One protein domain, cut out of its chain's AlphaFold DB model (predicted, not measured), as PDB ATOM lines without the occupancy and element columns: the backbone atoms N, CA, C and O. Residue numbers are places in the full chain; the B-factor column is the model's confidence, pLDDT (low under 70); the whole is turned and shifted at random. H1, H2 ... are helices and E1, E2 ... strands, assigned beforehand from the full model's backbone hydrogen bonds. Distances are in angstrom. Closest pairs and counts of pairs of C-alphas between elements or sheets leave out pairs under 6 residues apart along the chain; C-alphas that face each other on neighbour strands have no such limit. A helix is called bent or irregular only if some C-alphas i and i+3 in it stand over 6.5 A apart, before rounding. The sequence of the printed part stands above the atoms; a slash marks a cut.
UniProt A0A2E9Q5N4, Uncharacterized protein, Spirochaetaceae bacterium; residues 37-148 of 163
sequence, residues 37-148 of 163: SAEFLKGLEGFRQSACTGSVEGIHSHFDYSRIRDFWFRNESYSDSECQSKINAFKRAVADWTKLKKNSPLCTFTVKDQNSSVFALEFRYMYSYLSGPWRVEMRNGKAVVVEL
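This is residues 37 to 148 of the 163 residues of an uncharacterized protein of Spirochaetaceae bacterium (UniProt A0A2E9Q5N4). A four-stranded sheet, strongly twisted and curled like part of a barrel, has the long helix H1 packed on one face, while the longest helix, H4, lies off the sheet. The short helix H2 bridges H1 and the later part of H4, H3 bridges edge strand E4 and the earlier part of H4, and residues 74 to 81 stick out. The printed part has 112 residues, with five named helices and four named strands in the order H1 H2 H3 H4 E1 E2 H5 E3 E4. The antiparallel sheet runs E1 E2 E3 E4, and the class is mixed, helices and strands. The whole is compact, with a radius of gyration of the C-alphas of 13.9 A and spans of 40 by 30 by 25 A.

H1, residues 37 to 53, begins at C-alpha 37 (19.838, -15.497, -19.815) and is 23.8 A long. H2 is residues 56 to 60 and H3 residues 65 to 72. H4, residues 80 to 97, is 26.1 A long and ends at C-alpha 97 (32.990, 5.883, -12.622). E1 is residues 109 to 111, and E2, residues 118 to 123, is 15.7 A long. H5, residues 125 to 130, is irregular, with C-alphas 126 and 129 8.2 A apart. E3, residues 132 to 139, is 21.6 A long; E4, residues 142 to 147, is 15.3 A long and ends at C-alpha 147 (16.271, 4.017, -19.511).

Hairpin E1 and E2 has N 122 and O 110 at 3.1 A, within hydrogen-bond range. E2 and E3 have N 134 and O 119 at 2.7 A. Hairpin E3 and E4 has N 144 and O 137 at 2.8 A. Pairing is staggered: E3 pairs with E2 over residues 132 to 135 and with E4 over 135 to 139. H1 on one face of this sheet makes two layers, a helix over a sheet; its closest C-alphas to E4 are Gly 43 and Lys 142, 4.8 A. H3 and H5 only graze the sheet, with residues 65 to 72 and 128 to 130; the closest C-alphas of H3 and E4 are Ile 68 and Glu 147, 5.1 A. H1, with residues 47 to 51 alone, touches H2, closest at C-alphas 50 and 59, 5.0 A. H4, with residues 91 to 96 alone, touches H2, closest at C-alphas 56 and 95, 5.1 A. With residues 83 to 87 alone it touches H3, closest at C-alphas 69 and 87, 6.5 A, at a steep tilt of 64 degrees, opposite ways. H4 is apart from E2, E3 and E4. In H1, H2, H3 and H4 every O i to N i+4 pair is within hydrogen-bond range; H5 has 0 of 2, and 2 of 3 O i to N i+3 pairs.

The C-alphas of Ala 38 and Ser 79 are the two farthest apart, 41.5 A. The printed part has no cut, and the link H4 to E1, 11 residues, is long. Mean pLDDT of the printed part is 79.7; residues 100 to 108, 113 to 117, 120 and 124 to 127 are under 70.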
ATOM      1  N   SER A  37      19.384 -15.848 -21.168       70.38
ATOM      2  CA  SER A  37      19.838 -15.497 -19.815       70.38
ATOM      3  C   SER A  37      21.370 -15.471 -19.691       70.38
ATOM      4  O   SER A  37      21.928 -14.569 -19.065       70.38
ATOM      5  N   ALA A  38      22.082 -16.415 -20.316       74.50
ATOM      6  CA  ALA A  38      23.540 -16.497 -20.223       74.50
ATOM      7  C   ALA A  38      24.257 -15.380 -21.004       74.50
ATOM      8  O   ALA A  38      25.204 -14.776 -20.491       74.50
ATOM      9  N   GLU A  39      23.811 -15.081 -22.229       76.44
ATOM     10  CA  GLU A  39      24.352 -13.969 -23.023       76.44
ATOM     11  C   GLU A  39      24.070 -12.625 -22.345       76.44
ATOM     12  O   GLU A  39      24.946 -11.758 -22.260       76.44
ATOM     13  N   PHE A  40      22.875 -12.491 -21.778       75.75
ATOM     14  CA  PHE A  40      22.474 -11.327 -21.015       75.75
ATOM     15  C   PHE A  40      23.363 -11.094 -19.775       75.75
ATOM     16  O   PHE A  40      23.921 -10.007 -19.602       75.75
ATOM     17  N   LEU A  41      23.578 -12.125 -18.947       77.94
ATOM     18  CA  LEU A  41      24.453 -12.047 -17.769       77.94
ATOM     19  C   LEU A  41      25.903 -11.717 -18.141       77.94
ATOM     20  O   LEU A  41      26.559 -10.932 -17.454       77.94
ATOM     21  N   LYS A  42      26.398 -12.263 -19.256       82.19
ATOM     22  CA  LYS A  42      27.722 -11.928 -19.793       82.19
ATOM     23  C   LYS A  42      27.807 -10.455 -20.210       82.19
ATOM     24  O   LYS A  42      28.812  -9.801 -19.934       82.19
ATOM     25  N   GLY A  43      26.757  -9.920 -20.832       80.88
ATOM     26  CA  GLY A  43      26.657  -8.503 -21.181       80.88
ATOM     27  C   GLY A  43      26.689  -7.581 -19.961       80.88
ATOM     28  O   GLY A  43      27.403  -6.576 -19.972       80.88
ATOM     29  N   LEU A  44      25.961  -7.939 -18.898       78.62
ATOM     30  CA  LEU A  44      25.978  -7.207 -17.627       78.62
ATOM     31  C   LEU A  44      27.335  -7.266 -16.927       78.62
ATOM     32  O   LEU A  44      27.790  -6.264 -16.377       78.62
ATOM     33  N   GLU A  45      28.008  -8.413 -16.970       80.12
ATOM     34  CA  GLU A  45      29.364  -8.532 -16.442       80.12
ATOM     35  C   GLU A  45      30.342  -7.633 -17.214       80.12
ATOM     36  O   GLU A  45      31.162  -6.948 -16.604       80.12
ATOM     37  N   GLY A  46      30.207  -7.549 -18.542       81.88
ATOM     38  CA  GLY A  46      30.970  -6.604 -19.362       81.88
ATOM     39  C   GLY A  46      30.707  -5.139 -18.988       81.88
ATOM     40  O   GLY A  46      31.643  -4.337 -18.919       81.88
ATOM     41  N   PHE A  47      29.454  -4.794 -18.669       82.00
ATOM     42  CA  PHE A  47      29.109  -3.468 -18.150       82.00
ATOM     43  C   PHE A  47      29.775  -3.196 -16.796       82.00
ATOM     44  O   PHE A  47      30.430  -2.164 -16.635       82.00
ATOM     45  N   ARG A  48      29.686  -4.136 -15.845       78.56
ATOM     46  CA  ARG A  48      30.322  -4.028 -14.523       78.56
ATOM     47  C   ARG A  48      31.832  -3.815 -14.636       78.56
ATOM     48  O   ARG A  48      32.388  -2.946 -13.968       78.56
ATOM     49  N   GLN A  49      32.495  -4.579 -15.500       79.25
ATOM     50  CA  GLN A  49      33.929  -4.433 -15.754       79.25
ATOM     51  C   GLN A  49      34.264  -3.061 -16.337       79.25
ATOM     52  O   GLN A  49      35.223  -2.427 -15.889       79.25
ATOM     53  N   SER A  50      33.453  -2.572 -17.276       82.25
ATOM     54  CA  SER A  50      33.634  -1.240 -17.858       82.25
ATOM     55  C   SER A  50      33.448  -0.132 -16.821       82.25
ATOM     56  O   SER A  50      34.218   0.825 -16.806       82.25
ATOM     57  N   ALA A  51      32.490  -0.295 -15.906       76.94
ATOM     58  CA  ALA A  51      32.228   0.661 -14.840       76.94
ATOM     59  C   ALA A  51      33.302   0.684 -13.739       76.94
ATOM     60  O   ALA A  51      33.604   1.760 -13.238       76.94
ATOM     61  N   CYS A  52      33.891  -0.464 -13.377       75.25
ATOM     62  CA  CYS A  52      34.844  -0.557 -12.257       75.25
ATOM     63  C   CYS A  52      36.320  -0.585 -12.636       75.25
ATOM     64  O   CYS A  52      37.181  -0.429 -11.771       75.25
ATOM     65  N   THR A  53      36.630  -0.891 -13.891       74.12
ATOM     66  CA  THR A  53      38.011  -1.107 -14.349       74.12
ATOM     67  C   THR A  53      38.252  -0.680 -15.794       74.12
ATOM     68  O   THR A  53      39.357  -0.860 -16.300       74.12
ATOM     69  N   GLY A  54      37.223  -0.172 -16.476       72.75
ATOM     70  CA  GLY A  54      37.277   0.134 -17.900       72.75
ATOM     71  C   GLY A  54      37.825   1.518 -18.222       72.75
ATOM     72  O   GLY A  54      38.241   2.284 -17.356       72.75
ATOM     73  N   SER A  55      37.804   1.837 -19.513       82.88
ATOM     74  CA  SER A  55      38.056   3.181 -20.024       82.88
ATOM     75  C   SER A  55      36.765   3.999 -20.075       82.88
ATOM     76  O   SER A  55      35.661   3.449 -20.104       82.88
ATOM     77  N   VAL A  56      36.904   5.326 -20.143       84.44
ATOM     78  CA  VAL A  56      35.779   6.267 -20.304       84.44
ATOM     79  C   VAL A  56      34.945   5.926 -21.545       84.44
ATOM     80  O   VAL A  56      33.721   5.853 -21.485       84.44
ATOM     81  N   GLU A  57      35.599   5.640 -22.670       85.75
ATOM     82  CA  GLU A  57      34.924   5.197 -23.895       85.75
ATOM     83  C   GLU A  57      34.190   3.862 -23.696       85.75
ATOM     84  O   GLU A  57      33.028   3.714 -24.087       85.75
ATOM     85  N   GLY A  58      34.842   2.916 -23.009       85.12
ATOM     86  CA  GLY A  58      34.278   1.618 -22.660       85.12
ATOM     87  C   GLY A  58      32.970   1.765 -21.894       85.12
ATOM     88  O   GLY A  58      31.952   1.234 -22.332       85.12
ATOM     89  N   ILE A  59      32.939   2.564 -20.827       84.88
ATOM     90  CA  ILE A  59      31.704   2.761 -20.064       84.88
ATOM     91  C   ILE A  59      30.637   3.529 -20.853       84.88
ATOM     92  O   ILE A  59      29.478   3.116 -20.856       84.88
ATOM     93  N   HIS A  60      30.998   4.592 -21.585       91.12
ATOM     94  CA  HIS A  60      30.022   5.383 -22.345       91.12
ATOM     95  C   HIS A  60      29.286   4.553 -23.388       91.12
ATOM     96  O   HIS A  60      28.101   4.768 -23.630       91.12
ATOM     97  N   SER A  61      29.975   3.581 -23.973       91.00
ATOM     98  CA  SER A  61      29.429   2.721 -25.008       91.00
ATOM     99  C   SER A  61      28.339   1.748 -24.507       91.00
ATOM    100  O   SER A  61      27.728   1.056 -25.324       91.00
ATOM    101  N   HIS A  62      28.082   1.693 -23.195       90.69
ATOM    102  CA  HIS A  62      26.956   0.985 -22.577       90.69
ATOM    103  C   HIS A  62      25.712   1.864 -22.365       90.69
ATOM    104  O   HIS A  62      24.720   1.369 -21.842       90.69
ATOM    105  N   PHE A  63      25.721   3.138 -22.769       92.12
ATOM    106  CA  PHE A  63      24.599   4.059 -22.560       92.12
ATOM    107  C   PHE A  63      24.081   4.643 -23.874       92.12
ATOM    108  O   PHE A  63      24.826   5.242 -24.650       92.12
ATOM    109  N   ASP A  64      22.771   4.548 -24.079       94.69
ATOM    110  CA  ASP A  64      22.051   5.234 -25.148       94.69
ATOM    111  C   ASP A  64      21.552   6.598 -24.642       94.69
ATOM    112  O   ASP A  64      20.405   6.769 -24.224       94.69
ATOM    113  N   TYR A  65      22.451   7.588 -24.633       93.25
ATOM    114  CA  TYR A  65      22.168   8.916 -24.073       93.25
ATOM    115  C   TYR A  65      20.984   9.631 -24.726       93.25
ATOM    116  O   TYR A  65      20.347  10.445 -24.062       93.25
ATOM    117  N   SER A  66      20.694   9.353 -26.002       92.50
ATOM    118  CA  SER A  66      19.540   9.954 -26.678       92.50
ATOM    119  C   SER A  66      18.247   9.436 -26.066       92.50
ATOM    120  O   SER A  66      17.407  10.224 -25.649       92.50
ATOM    121  N   ARG A  67      18.114   8.112 -25.920       92.88
ATOM    122  CA  ARG A  67      16.905   7.514 -25.343       92.88
ATOM    123  C   ARG A  67      16.731   7.844 -23.867       92.88
ATOM    124  O   ARG A  67      15.610   8.093 -23.436       92.88
ATOM    125  N   ILE A  68      17.831   7.911 -23.118       91.75
ATOM    126  CA  ILE A  68      17.812   8.340 -21.714       91.75
ATOM    127  C   ILE A  68      17.318   9.787 -21.605       91.75
ATOM    128  O   ILE A  68      16.438  10.066 -20.795       91.75
ATOM    129  N   ARG A  69      17.828  10.696 -22.450       90.31
ATOM    130  CA  ARG A  69      17.360  12.087 -22.524       90.31
ATOM    131  C   ARG A  69      15.866  12.154 -22.814       90.31
ATOM    132  O   ARG A  69      15.132  12.807 -22.079       90.31
ATOM    133  N   ASP A  70      15.430  11.472 -23.866       88.69
ATOM    134  CA  ASP A  70      14.040  11.512 -24.318       88.69
ATOM    135  C   ASP A  70      13.090  10.902 -23.274       88.69
ATOM    136  O   ASP A  70      11.926  11.286 -23.184       88.69
ATOM    137  N   PHE A  71      13.576   9.960 -22.460       89.19
ATOM    138  CA  PHE A  71      12.834   9.427 -21.324       89.19
ATOM    139  C   PHE A  71      12.757  10.416 -20.154       89.19
ATOM    140  O   PHE A  71      11.662  10.691 -19.671       89.19
ATOM    141  N   TRP A  72      13.890  10.968 -19.708       88.38
ATOM    142  CA  TRP A  72      13.950  11.872 -18.551       88.38
ATOM    143  C   TRP A  72      13.156  13.157 -18.726       88.38
ATOM    144  O   TRP A  72      12.594  13.654 -17.752       88.38
ATOM    145  N   PHE A  73      13.139  13.694 -19.943       86.50
ATOM    146  CA  PHE A  73      12.503  14.977 -20.237       86.50
ATOM    147  C   PHE A  73      11.185  14.830 -20.989       86.50
ATOM    148  O   PHE A  73      10.649  15.806 -21.513       86.50
ATOM    149  N   ARG A  74      10.631  13.612 -21.038       82.88
ATOM    150  CA  ARG A  74       9.300  13.397 -21.593       82.88
ATOM    151  C   ARG A  74       8.291  14.239 -20.813       82.88
ATOM    152  O   ARG A  74       8.135  14.046 -19.613       82.88
ATOM    153  N   ASN A  75       7.566  15.101 -21.523       81.50
ATOM    154  CA  ASN A  75       6.559  16.013 -20.970       81.50
ATOM    155  C   ASN A  75       7.117  17.129 -20.064       81.50
ATOM    156  O   ASN A  75       6.343  17.772 -19.360       81.50
ATOM    157  N   GLU A  76       8.425  17.381 -20.086       80.06
ATOM    158  CA  GLU A  76       9.017  18.528 -19.396       80.06
ATOM    159  C   GLU A  76       9.035  19.764 -20.304       80.06
ATOM    160  O   GLU A  76       9.107  19.657 -21.526       80.06
ATOM    161  N   SER A  77       9.021  20.954 -19.703       80.88
ATOM    162  CA  SER A  77       9.065  22.237 -20.420       80.88
ATOM    163  C   SER A  77      10.483  22.794 -20.598       80.88
ATOM    164  O   SER A  77      10.642  23.995 -20.811       80.88
ATOM    165  N   TYR A  78      11.518  21.963 -20.451       79.62
ATOM    166  CA  TYR A  78      12.903  22.393 -20.639       79.62
ATOM    167  C   TYR A  78      13.191  22.691 -22.107       79.62
ATOM    168  O   TYR A  78      12.717  22.001 -23.010       79.62
ATOM    169  N   SER A  79      14.038  23.684 -22.339       84.75
ATOM    170  CA  SER A  79      14.632  23.900 -23.654       84.75
ATOM    171  C   SER A  79      15.618  22.779 -24.016       84.75
ATOM    172  O   SER A  79      16.199  22.123 -23.147       84.75
ATOM    173  N   ASP A  80      15.877  22.591 -25.313       82.94
ATOM    174  CA  ASP A  80      16.858  21.603 -25.789       82.94
ATOM    175  C   ASP A  80      18.253  21.821 -25.185       82.94
ATOM    176  O   ASP A  80      18.966  20.860 -24.884       82.94
ATOM    177  N   SER A  81      18.645  23.081 -24.973       82.88
ATOM    178  CA  SER A  81      19.934  23.432 -24.373       82.88
ATOM    179  C   SER A  81      20.020  23.004 -22.903       82.88
ATOM    180  O   SER A  81      21.060  22.493 -22.478       82.88
ATOM    181  N   GLU A  82      18.936  23.130 -22.136       81.69
ATOM    182  CA  GLU A  82      18.854  22.656 -20.751       81.69
ATOM    183  C   GLU A  82      18.877  21.128 -20.675       81.69
ATOM    184  O   GLU A  82      19.667  20.563 -19.911       81.69
ATOM    185  N   CYS A  83      18.083  20.452 -21.511       84.31
ATOM    186  CA  CYS A  83      18.099  18.994 -21.644       84.31
ATOM    187  C   CYS A  83      19.511  18.485 -21.974       84.31
ATOM    188  O   CYS A  83      20.020  17.550 -21.347       84.31
ATOM    189  N   GLN A  84      20.185  19.135 -22.927       85.62
ATOM    190  CA  GLN A  84      21.542  18.783 -23.330       85.62
ATOM    191  C   GLN A  84      22.560  19.044 -22.216       85.62
ATOM    192  O   GLN A  84      23.450  18.219 -21.995       85.62
ATOM    193  N   SER A  85      22.430  20.157 -21.492       85.50
ATOM    194  CA  SER A  85      23.286  20.490 -20.350       85.50
ATOM    195  C   SER A  85      23.191  19.430 -19.249       85.50
ATOM    196  O   SER A  85      24.215  18.899 -18.806       85.50
ATOM    197  N   LYS A  86      21.967  19.035 -18.875       84.44
ATOM    198  CA  LYS A  86      21.712  17.995 -17.867       84.44
ATOM    199  C   LYS A  86      22.271  16.632 -18.294       84.44
ATOM    200  O   LYS A  86      22.934  15.963 -17.504       84.44
ATOM    201  N   ILE A  87      22.106  16.244 -19.560       87.88
ATOM    202  CA  ILE A  87      22.678  14.990 -20.081       87.88
ATOM    203  C   ILE A  87      24.201  15.034 -20.146       87.88
ATOM    204  O   ILE A  87      24.855  14.031 -19.870       87.88
ATOM    205  N   ASN A  88      24.794  16.181 -20.466       88.56
ATOM    206  CA  ASN A  88      26.245  16.337 -20.431       88.56
ATOM    207  C   ASN A  88      26.790  16.244 -18.999       88.56
ATOM    208  O   ASN A  88      27.858  15.666 -18.797       88.56
ATOM    209  N   ALA A  89      26.061  16.755 -18.003       84.19
ATOM    210  CA  ALA A  89      26.409  16.559 -16.598       84.19
ATOM    211  C   ALA A  89      26.377  15.072 -16.214       84.19
ATOM    212  O   ALA A  89      27.342  14.574 -15.636       84.19
ATOM    213  N   PHE A  90      25.340  14.343 -16.636       86.00
ATOM    214  CA  PHE A  90      25.269  12.895 -16.441       86.00
ATOM    215  C   PHE A  90      26.419  12.150 -17.138       86.00
ATOM    216  O   PHE A  90      27.075  11.324 -16.510       86.00
ATOM    217  N   LYS A  91      26.742  12.480 -18.398       88.25
ATOM    218  CA  LYS A  91      27.899  11.908 -19.111       88.25
ATOM    219  C   LYS A  91      29.199  12.100 -18.328       88.25
ATOM    220  O   LYS A  91      29.965  11.153 -18.189       88.25
ATOM    221  N   ARG A  92      29.447  13.297 -17.786       85.31
ATOM    222  CA  ARG A  92      30.638  13.546 -16.956       85.31
ATOM    223  C   ARG A  92      30.658  12.660 -15.711       85.31
ATOM    224  O   ARG A  92      31.684  12.049 -15.441       85.31
ATOM    225  N   ALA A  93      29.525  12.519 -15.025       80.50
ATOM    226  CA  ALA A  93      29.421  11.628 -13.871       80.50
ATOM    227  C   ALA A  93      29.708  10.161 -14.241       80.50
ATOM    228  O   ALA A  93      30.433   9.487 -13.519       80.50
ATOM    229  N   VAL A  94      29.210   9.678 -15.388       83.81
ATOM    230  CA  VAL A  94      29.518   8.329 -15.902       83.81
ATOM    231  C   VAL A  94      31.018   8.163 -16.177       83.81
ATOM    232  O   VAL A  94      31.589   7.130 -15.835       83.81
ATOM    233  N   ALA A  95      31.685   9.173 -16.744       82.50
ATOM    234  CA  ALA A  95      33.133   9.133 -16.962       82.50
ATOM    235  C   ALA A  95      33.922   9.045 -15.644       82.50
ATOM    236  O   ALA A  95      34.966   8.400 -15.587       82.50
ATOM    237  N   ASP A  96      33.417   9.640 -14.564       78.19
ATOM    238  CA  ASP A  96      34.048   9.551 -13.247       78.19
ATOM    239  C   ASP A  96      33.951   8.148 -12.625       78.19
ATOM    240  O   ASP A  96      34.732   7.826 -11.727       78.19
ATOM    241  N   TRP A  97      33.075   7.264 -13.120       79.06
ATOM    242  CA  TRP A  97      32.990   5.883 -12.622       79.06
ATOM    243  C   TRP A  97      34.255   5.099 -12.937       79.06
ATOM    244  O   TRP A  97      34.709   4.316 -12.111       79.06
ATOM    245  N   THR A  98      34.908   5.379 -14.066       74.12
ATOM    246  CA  THR A  98      36.153   4.691 -14.438       74.12
ATOM    247  C   THR A  98      37.328   5.072 -13.542       74.12
ATOM    248  O   THR A  98      38.374   4.432 -13.585       74.12
ATOM    249  N   LYS A  99      37.183   6.125 -12.728       76.38
ATOM    250  CA  LYS A  99      38.166   6.512 -11.709       76.38
ATOM    251  C   LYS A  99      38.006   5.698 -10.423       76.38
ATOM    252  O   LYS A  99      38.885   5.738  -9.561       76.38
ATOM    253  N   LEU A 100      36.907   4.955 -10.273       69.19
ATOM    254  CA  LEU A 100      36.726   4.036  -9.159       69.19
ATOM    255  C   LEU A 100      37.720   2.880  -9.307       69.19
ATOM    256  O   LEU A 100      37.820   2.247 -10.352       69.19
ATOM    257  N   LYS A 101      38.475   2.585  -8.246       66.19
ATOM    258  CA  LYS A 101      39.349   1.404  -8.219       66.19
ATOM    259  C   LYS A 101      38.495   0.130  -8.272       66.19
ATOM    260  O   LYS A 101      37.420   0.099  -7.680       66.19
ATOM    261  N   LYS A 102      39.033  -0.954  -8.848       65.19
ATOM    262  CA  LYS A 102      38.399  -2.292  -8.933       65.19
ATOM    263  C   LYS A 102      37.745  -2.778  -7.630       65.19
ATOM    264  O   LYS A 102      36.720  -3.442  -7.671       65.19
ATOM    265  N   ASN A 103      38.350  -2.446  -6.489       66.31
ATOM    266  CA  ASN A 103      37.903  -2.860  -5.153       66.31
ATOM    267  C   ASN A 103      37.228  -1.721  -4.370       66.31
ATOM    268  O   ASN A 103      37.107  -1.801  -3.150       66.31
ATOM    269  N   SER A 104      36.859  -0.626  -5.036       69.44
ATOM    270  CA  SER A 104      36.176   0.485  -4.384       69.44
ATOM    271  C   SER A 104      34.822   0.006  -3.853       69.44
ATOM    272  O   SER A 104      34.054  -0.579  -4.622       69.44
ATOM    273  N   PRO A 105      34.467   0.294  -2.587       64.50
ATOM    274  CA  PRO A 105      33.130  -0.004  -2.071       64.50
ATOM    275  C   PRO A 105      32.033   0.742  -2.851       64.50
ATOM    276  O   PRO A 105      30.873   0.326  -2.849       64.50
ATOM    277  N   LEU A 106      32.413   1.808  -3.565       64.25
ATOM    278  CA  LEU A 106      31.550   2.601  -4.440       64.25
ATOM    279  C   LEU A 106      31.306   1.940  -5.805       64.25
ATOM    280  O   LEU A 106      30.420   2.379  -6.529       64.25
ATOM    281  N   CYS A 107      32.061   0.893  -6.157       69.69
ATOM    282  CA  CYS A 107      31.885   0.138  -7.396       69.69
ATOM    283  C   CYS A 107      31.188  -1.202  -7.145       69.69
ATOM    284  O   CYS A 107      31.700  -2.281  -7.438       69.69
ATOM    285  N   THR A 108      30.011  -1.127  -6.533       68.62
ATOM    286  CA  THR A 108      29.182  -2.290  -6.215       68.62
ATOM    287  C   THR A 108      27.859  -2.193  -6.961       68.62
ATOM    288  O   THR A 108      27.182  -1.171  -6.911       68.62
ATOM    289  N   PHE A 109      27.514  -3.275  -7.658       71.00
ATOM    290  CA  PHE A 109      26.305  -3.407  -8.463       71.00
ATOM    291  C   PHE A 109      25.621  -4.696  -8.045       71.00
ATOM    292  O   PHE A 109      26.250  -5.756  -8.044       71.00
ATOM    293  N   THR A 110      24.346  -4.610  -7.690       73.25
ATOM    294  CA  THR A 110      23.524  -5.796  -7.426       73.25
ATOM    295  C   THR A 110      22.358  -5.810  -8.396       73.25
ATOM    296  O   THR A 110      21.679  -4.797  -8.548       73.25
ATOM    297  N   VAL A 111      22.138  -6.955  -9.043       73.62
ATOM    298  CA  VAL A 111      20.997  -7.190  -9.931       73.62
ATOM    299  C   VAL A 111      19.876  -7.802  -9.098       73.62
ATOM    300  O   VAL A 111      20.063  -8.881  -8.537       73.62
ATOM    301  N   LYS A 112      18.738  -7.111  -8.980       70.31
ATOM    302  CA  LYS A 112      17.613  -7.549  -8.129       70.31
ATOM    303  C   LYS A 112      16.514  -8.318  -8.868       70.31
ATOM    304  O   LYS A 112      15.785  -9.061  -8.225       70.31
ATOM    305  N   ASP A 113      16.406  -8.168 -10.183       69.38
ATOM    306  CA  ASP A 113      15.441  -8.890 -11.020       69.38
ATOM    307  C   ASP A 113      16.059  -9.106 -12.405       69.38
ATOM    308  O   ASP A 113      16.698  -8.191 -12.921       69.38
ATOM    309  N   GLN A 114      15.931 -10.319 -12.950       67.75
ATOM    310  CA  GLN A 114      16.553 -10.760 -14.206       67.75
ATOM    311  C   GLN A 114      15.541 -11.220 -15.263       67.75
ATOM    312  O   GLN A 114      15.934 -11.618 -16.356       67.75
ATOM    313  N   ASN A 115      14.244 -11.191 -14.950       62.50
ATOM    314  CA  ASN A 115      13.238 -11.897 -15.743       62.50
ATOM    315  C   ASN A 115      12.644 -11.063 -16.895       62.50
ATOM    316  O   ASN A 115      11.656 -11.476 -17.501       62.50
ATOM    317  N   SER A 116      13.198  -9.888 -17.205       64.62
ATOM    318  CA  SER A 116      12.654  -8.989 -18.235       64.62
ATOM    319  C   SER A 116      13.737  -8.101 -18.852       64.62
ATOM    320  O   SER A 116      14.873  -8.157 -18.422       64.62
ATOM    321  N   SER A 117      13.409  -7.243 -19.823       68.12
ATOM    322  CA  SER A 117      14.317  -6.183 -20.314       68.12
ATOM    323  C   SER A 117      14.528  -5.036 -19.309       68.12
ATOM    324  O   SER A 117      15.241  -4.071 -19.595       68.12
ATOM    325  N   VAL A 118      13.901  -5.123 -18.136       71.88
ATOM    326  CA  VAL A 118      14.025  -4.187 -17.022       71.88
ATOM    327  C   VAL A 118      14.721  -4.893 -15.859       71.88
ATOM    328  O   VAL A 118      14.280  -5.942 -15.396       71.88
ATOM    329  N   PHE A 119      15.800  -4.285 -15.373       72.81
ATOM    330  CA  PHE A 119      16.643  -4.792 -14.295       72.81
ATOM    331  C   PHE A 119      16.734  -3.739 -13.218       72.81
ATOM    332  O   PHE A 119      17.107  -2.603 -13.485       72.81
ATOM    333  N   ALA A 120      16.456  -4.106 -11.978       67.50
ATOM    334  CA  ALA A 120      16.782  -3.223 -10.874       67.50
ATOM    335  C   ALA A 120      18.279  -3.343 -10.555       67.50
ATOM    336  O   ALA A 120      18.745  -4.409 -10.141       67.50
ATOM    337  N   LEU A 121      19.012  -2.244 -10.756       70.44
ATOM    338  CA  LEU A 121      20.399  -2.096 -10.331       70.44
ATOM    339  C   LEU A 121      20.452  -1.259  -9.059       70.44
ATOM    340  O   LEU A 121      19.805  -0.218  -8.949       70.44
ATOM    341  N   GLU A 122      21.234  -1.720  -8.092       70.19
ATOM    342  CA  GLU A 122      21.531  -0.957  -6.884       70.19
ATOM    343  C   GLU A 122      22.963  -0.431  -6.932       70.19
ATOM    344  O   GLU A 122      23.909  -1.216  -7.027       70.19
ATOM    345  N   PHE A 123      23.085   0.893  -6.841       71.06
ATOM    346  CA  PHE A 123      24.339   1.625  -6.725       71.06
ATOM    347  C   PHE A 123      24.503   2.120  -5.288       71.06
ATOM    348  O   PHE A 123      23.558   2.619  -4.677       71.06
ATOM    349  N   ARG A 124      25.717   2.044  -4.736       66.38
ATOM    350  CA  ARG A 124      25.979   2.500  -3.362       66.38
ATOM    351  C   ARG A 124      26.422   3.963  -3.283       66.38
ATOM    352  O   ARG A 124      27.038   4.493  -4.206       66.38
ATOM    353  N   TYR A 125      26.134   4.576  -2.130       64.88
ATOM    354  CA  TYR A 125      26.608   5.881  -1.638       64.88
ATOM    355  C   TYR A 125      26.536   7.024  -2.668       64.88
ATOM    356  O   TYR A 125      25.505   7.692  -2.761       64.88
ATOM    357  N   MET A 126      27.586   7.211  -3.472       63.72
ATOM    358  CA  MET A 126      27.757   8.344  -4.389       63.72
ATOM    359  C   MET A 126      26.776   8.351  -5.573       63.72
ATOM    360  O   MET A 126      26.450   9.413  -6.097       63.72
ATOM    361  N   TYR A 127      26.265   7.186  -5.976       69.19
ATOM    362  CA  TYR A 127      25.339   7.057  -7.111       69.19
ATOM    363  C   TYR A 127      23.989   6.469  -6.705       69.19
ATOM    364  O   TYR A 127      23.258   5.947  -7.540       69.19
ATOM    365  N   SER A 128      23.644   6.560  -5.419       71.56
ATOM    366  CA  SER A 128      22.407   6.004  -4.858       71.56
ATOM    367  C   SER A 128      21.141   6.467  -5.586       71.56
ATOM    368  O   SER A 128      20.233   5.663  -5.764       71.56
ATOM    369  N   TYR A 129      21.109   7.705  -6.092       74.88
ATOM    370  CA  TYR A 129      20.000   8.248  -6.888       74.88
ATOM    371  C   TYR A 129      19.786   7.547  -8.241       74.88
ATOM    372  O   TYR A 129      18.731   7.694  -8.848       74.88
ATOM    373  N   LEU A 130      20.777   6.790  -8.717       74.50
ATOM    374  CA  LEU A 130      20.663   5.943  -9.900       74.50
ATOM    375  C   LEU A 130      20.175   4.533  -9.562       74.50
ATOM    376  O   LEU A 130      19.964   3.733 -10.471       74.50
ATOM    377  N   SER A 131      20.000   4.207  -8.279       78.62
ATOM    378  CA  SER A 131      19.427   2.925  -7.879       78.62
ATOM    379  C   SER A 131      17.972   2.844  -8.305       78.62
ATOM    380  O   SER A 131      17.189   3.762  -8.070       78.62
ATOM    381  N   GLY A 132      17.591   1.717  -8.890       79.94
ATOM    382  CA  GLY A 132      16.222   1.489  -9.323       79.94
ATOM    383  C   GLY A 132      16.141   0.674 -10.606       79.94
ATOM    384  O   GLY A 132      17.141   0.094 -11.039       79.94
ATOM    385  N   PRO A 133      14.945   0.598 -11.208       83.25
ATOM    386  CA  PRO A 133      14.735  -0.126 -12.450       83.25
ATOM    387  C   PRO A 133      15.421   0.598 -13.610       83.25
ATOM    388  O   PRO A 133      15.154   1.765 -13.889       83.25
ATOM    389  N   TRP A 134      16.315  -0.110 -14.280       87.12
ATOM    390  CA  TRP A 134      16.972   0.286 -15.513       87.12
ATOM    391  C   TRP A 134      16.426  -0.572 -16.636       87.12
ATOM    392  O   TRP A 134      16.354  -1.794 -16.508       87.12
ATOM    393  N   ARG A 135      16.096   0.041 -17.768       88.38
ATOM    394  CA  ARG A 135      15.800  -0.727 -18.976       88.38
ATOM    395  C   ARG A 135      17.089  -0.935 -19.748       88.38
ATOM    396  O   ARG A 135      17.774   0.028 -20.106       88.38
ATOM    397  N   VAL A 136      17.400  -2.199 -20.001       85.75
ATOM    398  CA  VAL A 136      18.603  -2.634 -20.703       85.75
ATOM    399  C   VAL A 136      18.184  -3.415 -21.939       85.75
ATOM    400  O   VAL A 136      17.338  -4.303 -21.883       85.75
ATOM    401  N   GLU A 137      18.794  -3.084 -23.066       87.50
ATOM    402  CA  GLU A 137      18.640  -3.810 -24.321       87.50
ATOM    403  C   GLU A 137      19.956  -4.499 -24.668       87.50
ATOM    404  O   GLU A 137      21.027  -3.893 -24.588       87.50
ATOM    405  N   MET A 138      19.880  -5.762 -25.082       84.75
ATOM    406  CA  MET A 138      21.036  -6.466 -25.626       84.75
ATOM    407  C   MET A 138      21.214  -6.083 -27.090       84.75
ATOM    408  O   MET A 138      20.322  -6.289 -27.909       84.75
ATOM    409  N   ARG A 139      22.370  -5.510 -27.427       85.56
ATOM    410  CA  ARG A 139      22.736  -5.139 -28.797       85.56
ATOM    411  C   ARG A 139      24.092  -5.746 -29.113       85.56
ATOM    412  O   ARG A 139      25.087  -5.348 -28.517       85.56
ATOM    413  N   ASN A 140      24.136  -6.710 -30.031       84.75
ATOM    414  CA  ASN A 140      25.372  -7.390 -30.442       84.75
ATOM    415  C   ASN A 140      26.169  -7.960 -29.246       84.75
ATOM    416  O   ASN A 140      27.355  -7.674 -29.091       84.75
ATOM    417  N   GLY A 141      25.501  -8.700 -28.352       79.88
ATOM    418  CA  GLY A 141      26.123  -9.284 -27.154       79.88
ATOM    419  C   GLY A 141      26.484  -8.286 -26.049       79.88
ATOM    420  O   GLY A 141      27.164  -8.645 -25.087       79.88
ATOM    421  N   LYS A 142      26.040  -7.029 -26.161       85.44
ATOM    422  CA  LYS A 142      26.338  -5.961 -25.207       85.44
ATOM    423  C   LYS A 142      25.084  -5.435 -24.524       85.44
ATOM    424  O   LYS A 142      24.115  -5.094 -25.195       85.44
ATOM    425  N   ALA A 143      25.150  -5.281 -23.204       86.44
ATOM    426  CA  ALA A 143      24.127  -4.593 -22.428       86.44
ATOM    427  C   ALA A 143      24.177  -3.081 -22.694       86.44
ATOM    428  O   ALA A 143      25.191  -2.439 -22.415       86.44
ATOM    429  N   VAL A 144      23.095  -2.512 -23.225       90.88
ATOM    430  CA  VAL A 144      22.953  -1.073 -23.469       90.88
ATOM    431  C   VAL A 144      21.804  -0.529 -22.633       90.88
ATOM    432  O   VAL A 144      20.656  -0.938 -22.787       90.88
ATOM    433  N   VAL A 145      22.115   0.412 -21.751       90.69
ATOM    434  CA  VAL A 145      21.152   1.128 -20.916       90.69
ATOM    435  C   VAL A 145      20.414   2.138 -21.782       90.69
ATOM    436  O   VAL A 145      21.032   3.015 -22.386       90.69
ATOM    437  N   VAL A 146      19.091   2.014 -21.833       92.31
ATOM    438  CA  VAL A 146      18.218   2.895 -22.624       92.31
ATOM    439  C   VAL A 146      17.267   3.715 -21.760       92.31
ATOM    440  O   VAL A 146      16.653   4.657 -22.254       92.31
ATOM    441  N   GLU A 147      17.140   3.358 -20.481       90.69
ATOM    442  CA  GLU A 147      16.271   4.017 -19.511       90.69
ATOM    443  C   GLU A 147      16.814   3.806 -18.100       90.69
ATOM    444  O   GLU A 147      17.253   2.702 -17.773       90.69
ATOM    445  N   LEU A 148      16.759   4.840 -17.266       89.00
ATOM    446  CA  LEU A 148      17.103   4.764 -15.849       89.00
ATOM    447  C   LEU A 148      16.340   5.838 -15.053       89.00
ATOM    448  O   LEU A 148      15.825   6.781 -15.670       89.00
TER     449      LEU A 148